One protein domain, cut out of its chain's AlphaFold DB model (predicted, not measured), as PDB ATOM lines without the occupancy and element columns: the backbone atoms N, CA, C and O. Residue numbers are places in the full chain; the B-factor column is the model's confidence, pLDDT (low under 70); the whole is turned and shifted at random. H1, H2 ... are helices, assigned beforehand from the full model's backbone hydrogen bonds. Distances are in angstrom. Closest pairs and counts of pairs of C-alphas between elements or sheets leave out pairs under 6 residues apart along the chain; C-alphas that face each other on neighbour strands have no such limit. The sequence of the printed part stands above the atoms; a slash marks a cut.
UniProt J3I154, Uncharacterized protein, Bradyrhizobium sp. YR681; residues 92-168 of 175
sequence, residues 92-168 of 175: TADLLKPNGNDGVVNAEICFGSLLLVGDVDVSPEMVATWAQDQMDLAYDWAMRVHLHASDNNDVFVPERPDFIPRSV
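What this domain is: This is residues 92 to 168 of the 175 residues of an uncharacterized protein of Bradyrhizobium sp. YR681 (UniProt J3I154). One long helix, H4, runs through the model, with the shorter H2 side by side with its first half and the small H3 packed on H2. Beyond H4 comes a long stretch without a named element, residues 150 to 168, which first folds back along H4 and then, toward Val 168, turns away from it, while the small H1 is near H4 on another side. The printed part has 77 residues with four named helices, H1, H2, H3 and H4 in chain order, and no named strand; the class is all helix, though under half of the residues, 34, are in named elements. The whole is compact, with a radius of gyration of the C-alphas of 11.9 A, and flat, with spans of 35 by 33 by 17 A.

How they stand to each other: H1, residues 92 to 95, is close to but not clearly touching H4, residues 132 to 149; their closest C-alphas, of Ala 93 and Asp 140, are 7.8 A apart. H1 is apart from H2, residues 107 to 114, and from H3, residues 124 to 127. H2 touches H3, with the closest C-alphas, of Ala 107 and Val 127, 5.6 A apart. H2 also touches residues 135 to 143 of H4, at a shallow tilt of 27 degrees, the same way; the closest C-alphas, of Cys 110 and Tyr 139, are 5.2 A apart. H3 and H4 are close but not clearly touching, with the C-alphas of Val 127 and Met 135 closest at 7.4 A. In H2 and H4 every O i to N i+4 pair is within hydrogen-bond range; H1 and H3 are too short for such a pair, and their single O i to N i+3 pair is within range in H3 but not in H1.

Where its parts are: H1 begins at C-alpha 92, (166.004, 197.175, 179.519). H2 is 10.5 A long, H4 25.6 A, from C-alpha 132 at (175.869, 180.777, 173.611) to C-alpha 149 at (155.853, 195.888, 168.280).

The domain as a whole: The C-alphas farthest apart, of Asp 102 and Val 168, are 35.0 A apart. The printed part has no cut; the link from H1 to H2 is long, that from H2 to H3 short, that from H3 to H4 tight. Mean pLDDT of the printed part is 79.2, under 70 at residues 92 to 103, 152 and 168.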
ATOM      1  N   THR A  92     166.508 198.045 180.607       44.94
ATOM      2  CA  THR A  92     166.004 197.175 179.519       44.94
ATOM      3  C   THR A  92     166.920 195.987 179.209       44.94
ATOM      4  O   THR A  92     166.424 194.929 178.846       44.94
ATOM      5  N   ALA A  93     168.240 196.124 179.375       42.09
ATOM      6  CA  ALA A  93     169.183 195.038 179.081       42.09
ATOM      7  C   ALA A  93     169.188 193.942 180.165       42.09
ATOM      8  O   ALA A  93     169.328 192.763 179.848       42.09
ATOM      9  N   ASP A  94     168.998 194.308 181.437       46.91
ATOM     10  CA  ASP A  94     168.895 193.342 182.543       46.91
ATOM     11  C   ASP A  94     167.466 192.794 182.722       46.91
ATOM     12  O   ASP A  94     167.294 191.712 183.281       46.91
ATOM     13  N   LEU A  95     166.442 193.490 182.207       50.78
ATOM     14  CA  LEU A  95     165.039 193.043 182.197       50.78
ATOM     15  C   LEU A  95     164.792 191.816 181.315       50.78
ATOM     16  O   LEU A  95     163.801 191.114 181.511       50.78
ATOM     17  N   LEU A  96     165.665 191.583 180.337       55.19
ATOM     18  CA  LEU A  96     165.482 190.534 179.347       55.19
ATOM     19  C   LEU A  96     166.136 189.213 179.755       55.19
ATOM     20  O   LEU A  96     165.797 188.195 179.184       55.19
ATOM     21  N   LYS A  97     167.017 189.134 180.757       55.19
ATOM     22  CA  LYS A  97     167.622 187.828 181.078       55.19
ATOM     23  C   LYS A  97     166.551 186.808 181.505       55.19
ATOM     24  O   LYS A  97     165.742 187.121 182.384       55.19
ATOM     25  N   PRO A  98     166.530 185.591 180.923       53.41
ATOM     26  CA  PRO A  98     165.573 184.570 181.321       53.41
ATOM     27  C   PRO A  98     165.776 184.227 182.800       53.41
ATOM     28  O   PRO A  98     166.861 183.839 183.230       53.41
ATOM     29  N   ASN A  99     164.723 184.393 183.602       46.53
ATOM     30  CA  ASN A  99     164.747 183.990 185.004       46.53
ATOM     31  C   ASN A  99     164.512 182.477 185.089       46.53
ATOM     32  O   ASN A  99     163.391 182.000 184.927       46.53
ATOM     33  N   GLY A 100     165.599 181.745 185.326       48.50
ATOM     34  CA  GLY A 100     165.688 180.286 185.228       48.50
ATOM     35  C   GLY A 100     166.813 179.900 184.264       48.50
ATOM     36  O   GLY A 100     167.037 180.609 183.292       48.50
ATOM     37  N   ASN A 101     167.540 178.813 184.555       47.50
ATOM     38  CA  ASN A 101     168.784 178.416 183.869       47.50
ATOM     39  C   ASN A 101     169.990 179.349 184.135       47.50
ATOM     40  O   ASN A 101     170.718 179.689 183.214       47.50
ATOM     41  N   ASP A 102     170.185 179.817 185.375       56.44
ATOM     42  CA  ASP A 102     171.300 180.705 185.774       56.44
ATOM     43  C   ASP A 102     171.426 182.017 184.962       56.44
ATOM     44  O   ASP A 102     172.483 182.647 184.934       56.44
ATOM     45  N   GLY A 103     170.339 182.459 184.313       61.31
ATOM     46  CA  GLY A 103     170.341 183.627 183.424       61.31
ATOM     47  C   GLY A 103     170.867 183.339 182.015       61.31
ATOM     48  O   GLY A 103     171.124 184.275 181.263       61.31
ATOM     49  N   VAL A 104     171.034 182.061 181.666       70.25
ATOM     50  CA  VAL A 104     171.583 181.586 180.395       70.25
ATOM     51  C   VAL A 104     170.450 181.268 179.423       70.25
ATOM     52  O   VAL A 104     169.545 180.485 179.726       70.25
ATOM     53  N   VAL A 105     170.518 181.830 178.217       76.44
ATOM     54  CA  VAL A 105     169.573 181.520 177.142       76.44
ATOM     55  C   VAL A 105     169.913 180.148 176.560       76.44
ATOM     56  O   VAL A 105     170.941 179.980 175.911       76.44
ATOM     57  N   ASN A 106     169.054 179.151 176.764       80.69
ATOM     58  CA  ASN A 106     169.188 177.868 176.074       80.69
ATOM     59  C   ASN A 106     168.494 177.899 174.695       80.69
ATOM     60  O   ASN A 106     167.752 178.832 174.370       80.69
ATOM     61  N   ALA A 107     168.709 176.859 173.887       83.38
ATOM     62  CA  ALA A 107     168.176 176.792 172.527       83.38
ATOM     63  C   ALA A 107     166.636 176.862 172.471       83.38
ATOM     64  O   ALA A 107     166.084 177.482 171.565       83.38
ATOM     65  N   GLU A 108     165.938 176.284 173.453       81.06
ATOM     66  CA  GLU A 108     164.471 176.306 173.523       81.06
ATOM     67  C   GLU A 108     163.937 177.719 173.797       81.06
ATOM     68  O   GLU A 108     163.021 178.181 173.113       81.06
ATOM     69  N   ILE A 109     164.545 178.432 174.750       81.88
ATOM     70  CA  ILE A 109     164.208 179.820 175.090       81.88
ATOM     71  C   ILE A 109     164.496 180.740 173.899       81.88
ATOM     72  O   ILE A 109     163.663 181.581 173.544       81.88
ATOM     73  N   CYS A 110     165.655 180.567 173.258       86.00
ATOM     74  CA  CYS A 110     166.041 181.339 172.080       86.00
ATOM     75  C   CYS A 110     165.038 181.132 170.933       86.00
ATOM     76  O   CYS A 110     164.479 182.098 170.410       86.00
ATOM     77  N   PHE A 111     164.736 179.873 170.600       86.00
ATOM     78  CA  PHE A 111     163.782 179.531 169.548       86.00
ATOM     79  C   PHE A 111     162.379 180.078 169.840       86.00
ATOM     80  O   PHE A 111     161.779 180.726 168.982       86.00
ATOM     81  N   GLY A 112     161.873 179.893 171.064       83.25
ATOM     82  CA  GLY A 112     160.572 180.421 171.476       83.25
ATOM     83  C   GLY A 112     160.473 181.941 171.333       83.25
ATOM     84  O   GLY A 112     159.446 182.450 170.885       83.25
ATOM     85  N   SER A 113     161.557 182.657 171.636       84.25
ATOM     86  CA  SER A 113     161.621 184.118 171.512       84.25
ATOM     87  C   SER A 113     161.638 184.564 170.048       84.25
ATOM     88  O   SER A 113     160.926 185.494 169.672       84.25
ATOM     89  N   LEU A 114     162.367 183.858 169.180       86.06
ATOM     90  CA  LEU A 114     162.406 184.135 167.739       86.06
ATOM     91  C   LEU A 114     161.033 183.966 167.066       86.06
ATOM     92  O   LEU A 114     160.673 184.755 166.191       86.06
ATOM     93  N   LEU A 115     160.213 183.017 167.528       84.38
ATOM     94  CA  LEU A 115     158.836 182.833 167.044       84.38
ATOM     95  C   LEU A 115     157.896 184.019 167.340       84.38
ATOM     96  O   LEU A 115     156.797 184.081 166.768       84.38
ATOM     97  N   LEU A 116     158.289 184.941 168.225       81.00
ATOM     98  CA  LEU A 116     157.535 186.163 168.523       81.00
ATOM     99  C   LEU A 116     157.732 187.244 167.453       81.00
ATOM    100  O   LEU A 116     156.847 188.079 167.273       81.00
ATOM    101  N   VAL A 117     158.850 187.216 166.720       86.88
ATOM    102  CA  VAL A 117     159.178 188.212 165.686       86.88
ATOM    103  C   VAL A 117     158.385 187.983 164.397       86.88
ATOM    104  O   VAL A 117     158.027 188.932 163.705       86.88
ATOM    105  N   GLY A 118     158.096 186.725 164.057       78.00
ATOM    106  CA  GLY A 118     157.257 186.355 162.908       78.00
ATOM    107  C   GLY A 118     157.885 186.528 161.514       78.00
ATOM    108  O   GLY A 118     157.281 186.082 160.542       78.00
ATOM    109  N   ASP A 119     159.078 187.124 161.403       83.62
ATOM    110  CA  ASP A 119     159.836 187.317 160.146       83.62
ATOM    111  C   ASP A 119     161.220 186.634 160.173       83.62
ATOM    112  O   ASP A 119     162.232 187.156 159.701       83.62
ATOM    113  N   VAL A 120     161.287 185.448 160.775       87.94
ATOM    114  CA  VAL A 120     162.514 184.649 160.892       87.94
ATOM    115  C   VAL A 120     162.268 183.228 160.408       87.94
ATOM    116  O   VAL A 120     161.217 182.656 160.684       87.94
ATOM    117  N   ASP A 121     163.238 182.671 159.684       88.62
ATOM    118  CA  ASP A 121     163.179 181.306 159.140       88.62
ATOM    119  C   ASP A 121     164.166 180.389 159.863       88.62
ATOM    120  O   ASP A 121     165.199 179.987 159.332       88.62
ATOM    121  N   VAL A 122     163.893 180.144 161.141       88.25
ATOM    122  CA  VAL A 122     164.758 179.355 162.025       88.25
ATOM    123  C   VAL A 122     164.060 178.060 162.419       88.25
ATOM    124  O   VAL A 122     162.870 178.064 162.727       88.25
ATOM    125  N   SER A 123     164.801 176.952 162.434       89.44
ATOM    126  CA  SER A 123     164.337 175.668 162.973       89.44
ATOM    127  C   SER A 123     164.930 175.428 164.370       89.44
ATOM    128  O   SER A 123     165.999 175.969 164.675       89.44
ATOM    129  N   PRO A 124     164.290 174.622 165.236       82.19
ATOM    130  CA  PRO A 124     164.842 174.317 166.555       82.19
ATOM    131  C   PRO A 124     166.196 173.594 166.460       82.19
ATOM    132  O   PRO A 124     167.089 173.852 167.265       82.19
ATOM    133  N   GLU A 125     166.396 172.753 165.441       88.94
ATOM    134  CA  GLU A 125     167.673 172.077 165.186       88.94
ATOM    135  C   GLU A 125     168.769 173.072 164.805       88.94
ATOM    136  O   GLU A 125     169.908 172.918 165.236       88.94
ATOM    137  N   MET A 126     168.435 174.111 164.032       91.62
ATOM    138  CA  MET A 126     169.375 175.176 163.684       91.62
ATOM    139  C   MET A 126     169.809 175.948 164.931       91.62
ATOM    140  O   MET A 126     171.007 176.119 165.147       91.62
ATOM    141  N   VAL A 127     168.861 176.367 165.773       89.25
ATOM    142  CA  VAL A 127     169.165 177.106 167.009       89.25
ATOM    143  C   VAL A 127     170.014 176.260 167.962       89.25
ATOM    144  O   VAL A 127     170.931 176.779 168.591       89.25
ATOM    145  N   ALA A 128     169.795 174.944 168.009       90.25
ATOM    146  CA  ALA A 128     170.613 174.029 168.806       90.25
ATOM    147  C   ALA A 128     172.090 173.954 168.363       90.25
ATOM    148  O   ALA A 128     172.929 173.484 169.131       90.25
ATOM    149  N   THR A 129     172.429 174.409 167.149       93.69
ATOM    150  CA  THR A 129     173.824 174.490 166.671       93.69
ATOM    151  C   THR A 129     174.524 175.804 167.013       93.69
ATOM    152  O   THR A 129     175.724 175.933 166.767       93.69
ATOM    153  N   TRP A 130     173.802 176.788 167.551       92.19
ATOM    154  CA  TRP A 130     174.351 178.110 167.825       92.19
ATOM    155  C   TRP A 130     175.214 178.134 169.084       92.19
ATOM    156  O   TRP A 130     174.970 177.428 170.062       92.19
ATOM    157  N   ALA A 131     176.233 178.993 169.061       93.38
ATOM    158  CA  ALA A 131     177.012 179.300 170.251       93.38
ATOM    159  C   ALA A 131     176.166 180.084 171.270       93.38
ATOM    160  O   ALA A 131     175.207 180.761 170.902       93.38
ATOM    161  N   GLN A 132     176.567 180.054 172.544       88.00
ATOM    162  CA  GLN A 132     175.869 180.777 173.611       88.00
ATOM    163  C   GLN A 132     175.710 182.270 173.290       88.00
ATOM    164  O   GLN A 132     174.596 182.782 173.315       88.00
ATOM    165  N   ASP A 133     176.788 182.928 172.857       87.38
ATOM    166  CA  ASP A 133     176.765 184.349 172.490       87.38
ATOM    167  C   ASP A 133     175.782 184.643 171.341       87.38
ATOM    168  O   ASP A 133     175.159 185.701 171.296       87.38
ATOM    169  N   GLN A 134     175.609 183.700 170.405       90.75
ATOM    170  CA  GLN A 134     174.636 183.828 169.316       90.75
ATOM    171  C   GLN A 134     173.202 183.672 169.831       90.75
ATOM    172  O   GLN A 134     172.321 184.418 169.405       90.75
ATOM    173  N   MET A 135     172.963 182.738 170.757       90.69
ATOM    174  CA  MET A 135     171.654 182.562 171.386       90.69
ATOM    175  C   MET A 135     171.259 183.785 172.218       90.69
ATOM    176  O   MET A 135     170.123 184.245 172.096       90.69
ATOM    177  N   ASP A 136     172.192 184.346 172.987       85.19
ATOM    178  CA  ASP A 136     171.972 185.547 173.797       85.19
ATOM    179  C   ASP A 136     171.657 186.767 172.912       85.19
ATOM    180  O   ASP A 136     170.682 187.481 173.156       85.19
ATOM    181  N   LEU A 137     172.425 186.971 171.833       87.88
ATOM    182  CA  LEU A 137     172.189 188.051 170.865       87.88
ATOM    183  C   LEU A 137     170.846 187.906 170.140       87.88
ATOM    184  O   LEU A 137     170.127 188.890 169.958       87.88
ATOM    185  N   ALA A 138     170.501 186.691 169.711       90.81
ATOM    186  CA  ALA A 138     169.236 186.433 169.033       90.81
ATOM    187  C   ALA A 138     168.038 186.639 169.964       90.81
ATOM    188  O   ALA A 138     167.017 187.182 169.541       90.81
ATOM    189  N   TYR A 139     168.180 186.246 171.227       88.25
ATOM    190  CA  TYR A 139     167.176 186.441 172.256       88.25
ATOM    191  C   TYR A 139     166.951 187.931 172.570       88.25
ATOM    192  O   TYR A 139     165.810 188.390 172.507       88.25
ATOM    193  N   ASP A 140     168.013 188.707 172.832       86.31
ATOM    194  CA  ASP A 140     167.904 190.154 173.105       86.31
ATOM    195  C   ASP A 140     167.256 190.894 171.927       86.31
ATOM    196  O   ASP A 140     166.316 191.670 172.112       86.31
ATOM    197  N   TRP A 141     167.687 190.586 170.699       92.19
ATOM    198  CA  TRP A 141     167.085 191.151 169.495       92.19
ATOM    199  C   TRP A 141     165.596 190.799 169.380       92.19
ATOM    200  O   TRP A 141     164.766 191.696 169.207       92.19
ATOM    201  N   ALA A 142     165.239 189.519 169.514       89.62
ATOM    202  CA  ALA A 142     163.859 189.063 169.370       89.62
ATOM    203  C   ALA A 142     162.928 189.708 170.403       89.62
ATOM    204  O   ALA A 142     161.830 190.157 170.063       89.62
ATOM    205  N   MET A 143     163.389 189.825 171.649       84.69
ATOM    206  CA  MET A 143     162.628 190.459 172.716       84.69
ATOM    207  C   MET A 143     162.442 191.959 172.491       84.69
ATOM    208  O   MET A 143     161.340 192.467 172.688       84.69
ATOM    209  N   ARG A 144     163.469 192.677 172.025       83.12
ATOM    210  CA  ARG A 144     163.344 194.108 171.701       83.12
ATOM    211  C   ARG A 144     162.390 194.352 170.545       83.12
ATOM    212  O   ARG A 144     161.562 195.252 170.635       83.12
ATOM    213  N   VAL A 145     162.469 193.539 169.490       85.62
ATOM    214  CA  VAL A 145     161.522 193.603 168.367       85.62
ATOM    215  C   VAL A 145     160.097 193.371 168.862       85.62
ATOM    216  O   VAL A 145     159.196 194.137 168.525       85.62
ATOM    217  N   HIS A 146     159.892 192.348 169.694       83.06
ATOM    218  CA  HIS A 146     158.580 192.030 170.247       83.06
ATOM    219  C   HIS A 146     158.022 193.150 171.140       83.06
ATOM    220  O   HIS A 146     156.858 193.531 171.000       83.06
ATOM    221  N   LEU A 147     158.848 193.712 172.027       77.31
ATOM    222  CA  LEU A 147     158.460 194.820 172.902       77.31
ATOM    223  C   LEU A 147     158.138 196.086 172.106       77.31
ATOM    224  O   LEU A 147     157.113 196.716 172.366       77.31
ATOM    225  N   HIS A 148     158.961 196.421 171.109       78.31
ATOM    226  CA  HIS A 148     158.726 197.559 170.224       78.31
ATOM    227  C   HIS A 148     157.421 197.406 169.432       78.31
ATOM    228  O   HIS A 148     156.650 198.354 169.320       78.31
ATOM    229  N   ALA A 149     157.117 196.195 168.953       80.50
ATOM    230  CA  ALA A 149     155.853 195.888 168.280       80.50
ATOM    231  C   ALA A 149     154.625 195.909 169.215       80.50
ATOM    232  O   ALA A 149     153.497 195.935 168.730       80.50
ATOM    233  N   SER A 150     154.831 195.900 170.537       74.06
ATOM    234  CA  SER A 150     153.777 195.922 171.564       74.06
ATOM    235  C   SER A 150     153.524 197.339 172.103       74.06
ATOM    236  O   SER A 150     153.340 197.520 173.303       74.06
ATOM    237  N   ASP A 151     153.575 198.343 171.223       74.00
ATOM    238  CA  ASP A 151     153.383 199.776 171.509       74.00
ATOM    239  C   ASP A 151     154.423 200.427 172.446       74.00
ATOM    240  O   ASP A 151     154.256 201.574 172.867       74.00
ATOM    241  N   ASN A 152     155.551 199.761 172.722       69.88
ATOM    242  CA  ASN A 152     156.666 200.359 173.462       69.88
ATOM    243  C   ASN A 152     157.643 201.039 172.492       69.88
ATOM    244  O   ASN A 152     158.755 200.560 172.266       69.88
ATOM    245  N   ASN A 153     157.225 202.169 171.914       72.81
ATOM    246  CA  ASN A 153     158.018 202.908 170.917       72.81
ATOM    247  C   ASN A 153     159.377 203.403 171.449       72.81
ATOM    248  O   ASN A 153     160.287 203.652 170.660       72.81
ATOM    249  N   ASP A 154     159.526 203.505 172.771       74.56
ATOM    250  CA  ASP A 154     160.773 203.901 173.436       74.56
ATOM    251  C   ASP A 154     161.830 202.779 173.437       74.56
ATOM    252  O   ASP A 154     163.002 203.014 173.741       74.56
ATOM    253  N   VAL A 155     161.443 201.545 173.086       71.75
ATOM    254  CA  VAL A 155     162.367 200.412 172.991       71.75
ATOM    255  C   VAL A 155     163.161 200.515 171.697       71.75
ATOM    256  O   VAL A 155     162.626 200.379 170.597       71.75
ATOM    257  N   PHE A 156     164.471 200.707 171.839       80.25
ATOM    258  CA  PHE A 156     165.400 200.666 170.719       80.25
ATOM    259  C   PHE A 156     165.585 199.232 170.205       80.25
ATOM    260  O   PHE A 156     166.003 198.342 170.954       80.25
ATOM    261  N   VAL A 157     165.340 199.037 168.909       83.75
ATOM    262  CA  VAL A 157     165.545 197.766 168.207       83.75
ATOM    263  C   VAL A 157     166.850 197.826 167.409       83.75
ATOM    264  O   VAL A 157     166.939 198.622 166.471       83.75
ATOM    265  N   PRO A 158     167.866 197.012 167.751       84.62
ATOM    266  CA  PRO A 158     169.099 196.959 166.977       84.62
ATOM    267  C   PRO A 158     168.877 196.305 165.608       84.62
ATOM    268  O   PRO A 158     167.879 195.613 165.374       84.62
ATOM    269  N   GLU A 159     169.840 196.490 164.700       90.06
ATOM    270  CA  GLU A 159     169.862 195.737 163.448       90.06
ATOM    271  C   GLU A 159     169.884 194.233 163.728       90.06
ATOM    272  O   GLU A 159     170.482 193.750 164.692       90.06
ATOM    273  N   ARG A 160     169.193 193.485 162.871       91.19
ATOM    274  CA  ARG A 160     169.074 192.040 163.008       91.19
ATOM    275  C   ARG A 160     170.434 191.368 162.781       91.19
ATOM    276  O   ARG A 160     171.021 191.607 161.726       91.19
ATOM    277  N   PRO A 161     170.874 190.469 163.677       90.94
ATOM    278  CA  PRO A 161     172.113 189.720 163.495       90.94
ATOM    279  C   PRO A 161     172.153 188.905 162.190       90.94
ATOM    280  O   PRO A 161     171.175 188.248 161.827       90.94
ATOM    281  N   ASP A 162     173.305 188.900 161.514       92.06
ATOM    282  CA  ASP A 162     173.482 188.290 160.183       92.06
ATOM    283  C   ASP A 162     173.224 186.778 160.147       92.06
ATOM    284  O   ASP A 162     172.785 186.240 159.130       92.06
ATOM    285  N   PHE A 163     173.480 186.087 161.261       91.25
ATOM    286  CA  PHE A 163     173.282 184.641 161.379       91.25
ATOM    287  C   PHE A 163     171.805 184.242 161.520       91.25
ATOM    288  O   PHE A 163     171.489 183.057 161.433       91.25
ATOM    289  N   ILE A 164     170.900 185.207 161.723       91.44
ATOM    290  CA  ILE A 164     169.459 184.963 161.755       91.44
ATOM    291  C   ILE A 164     168.931 185.087 160.317       91.44
ATOM    292  O   ILE A 164     168.949 186.184 159.748       91.44
ATOM    293  N   PRO A 165     168.442 184.010 159.684       88.50
ATOM    294  CA  PRO A 165     167.886 184.058 158.330       88.50
ATOM    295  C   PRO A 165     166.563 184.841 158.276       88.50
ATOM    296  O   PRO A 165     165.788 184.859 159.235       88.50
ATOM    297  N   ARG A 166     166.310 185.537 157.154       85.44
ATOM    298  CA  ARG A 166     165.002 186.177 156.904       85.44
ATOM    299  C   ARG A 166     164.039 185.111 156.440       85.44
ATOM    300  O   ARG A 166     164.437 184.238 155.672       85.44
ATOM    301  N   SER A 167     162.771 185.269 156.797       78.81
ATOM    302  CA  SER A 167     161.733 184.577 156.050       78.81
ATOM    303  C   SER A 167     161.782 185.044 154.599       78.81
ATOM    304  O   SER A 167     161.556 186.216 154.286       78.81
ATOM    305  N   VAL A 168     162.118 184.130 153.689       66.81
ATOM    306  CA  VAL A 168     161.941 184.369 152.260       66.81
ATOM    307  C   VAL A 168     160.445 184.254 152.011       66.81
ATOM    308  O   VAL A 168     159.941 183.192 151.651       66.81
TER     309      VAL A 168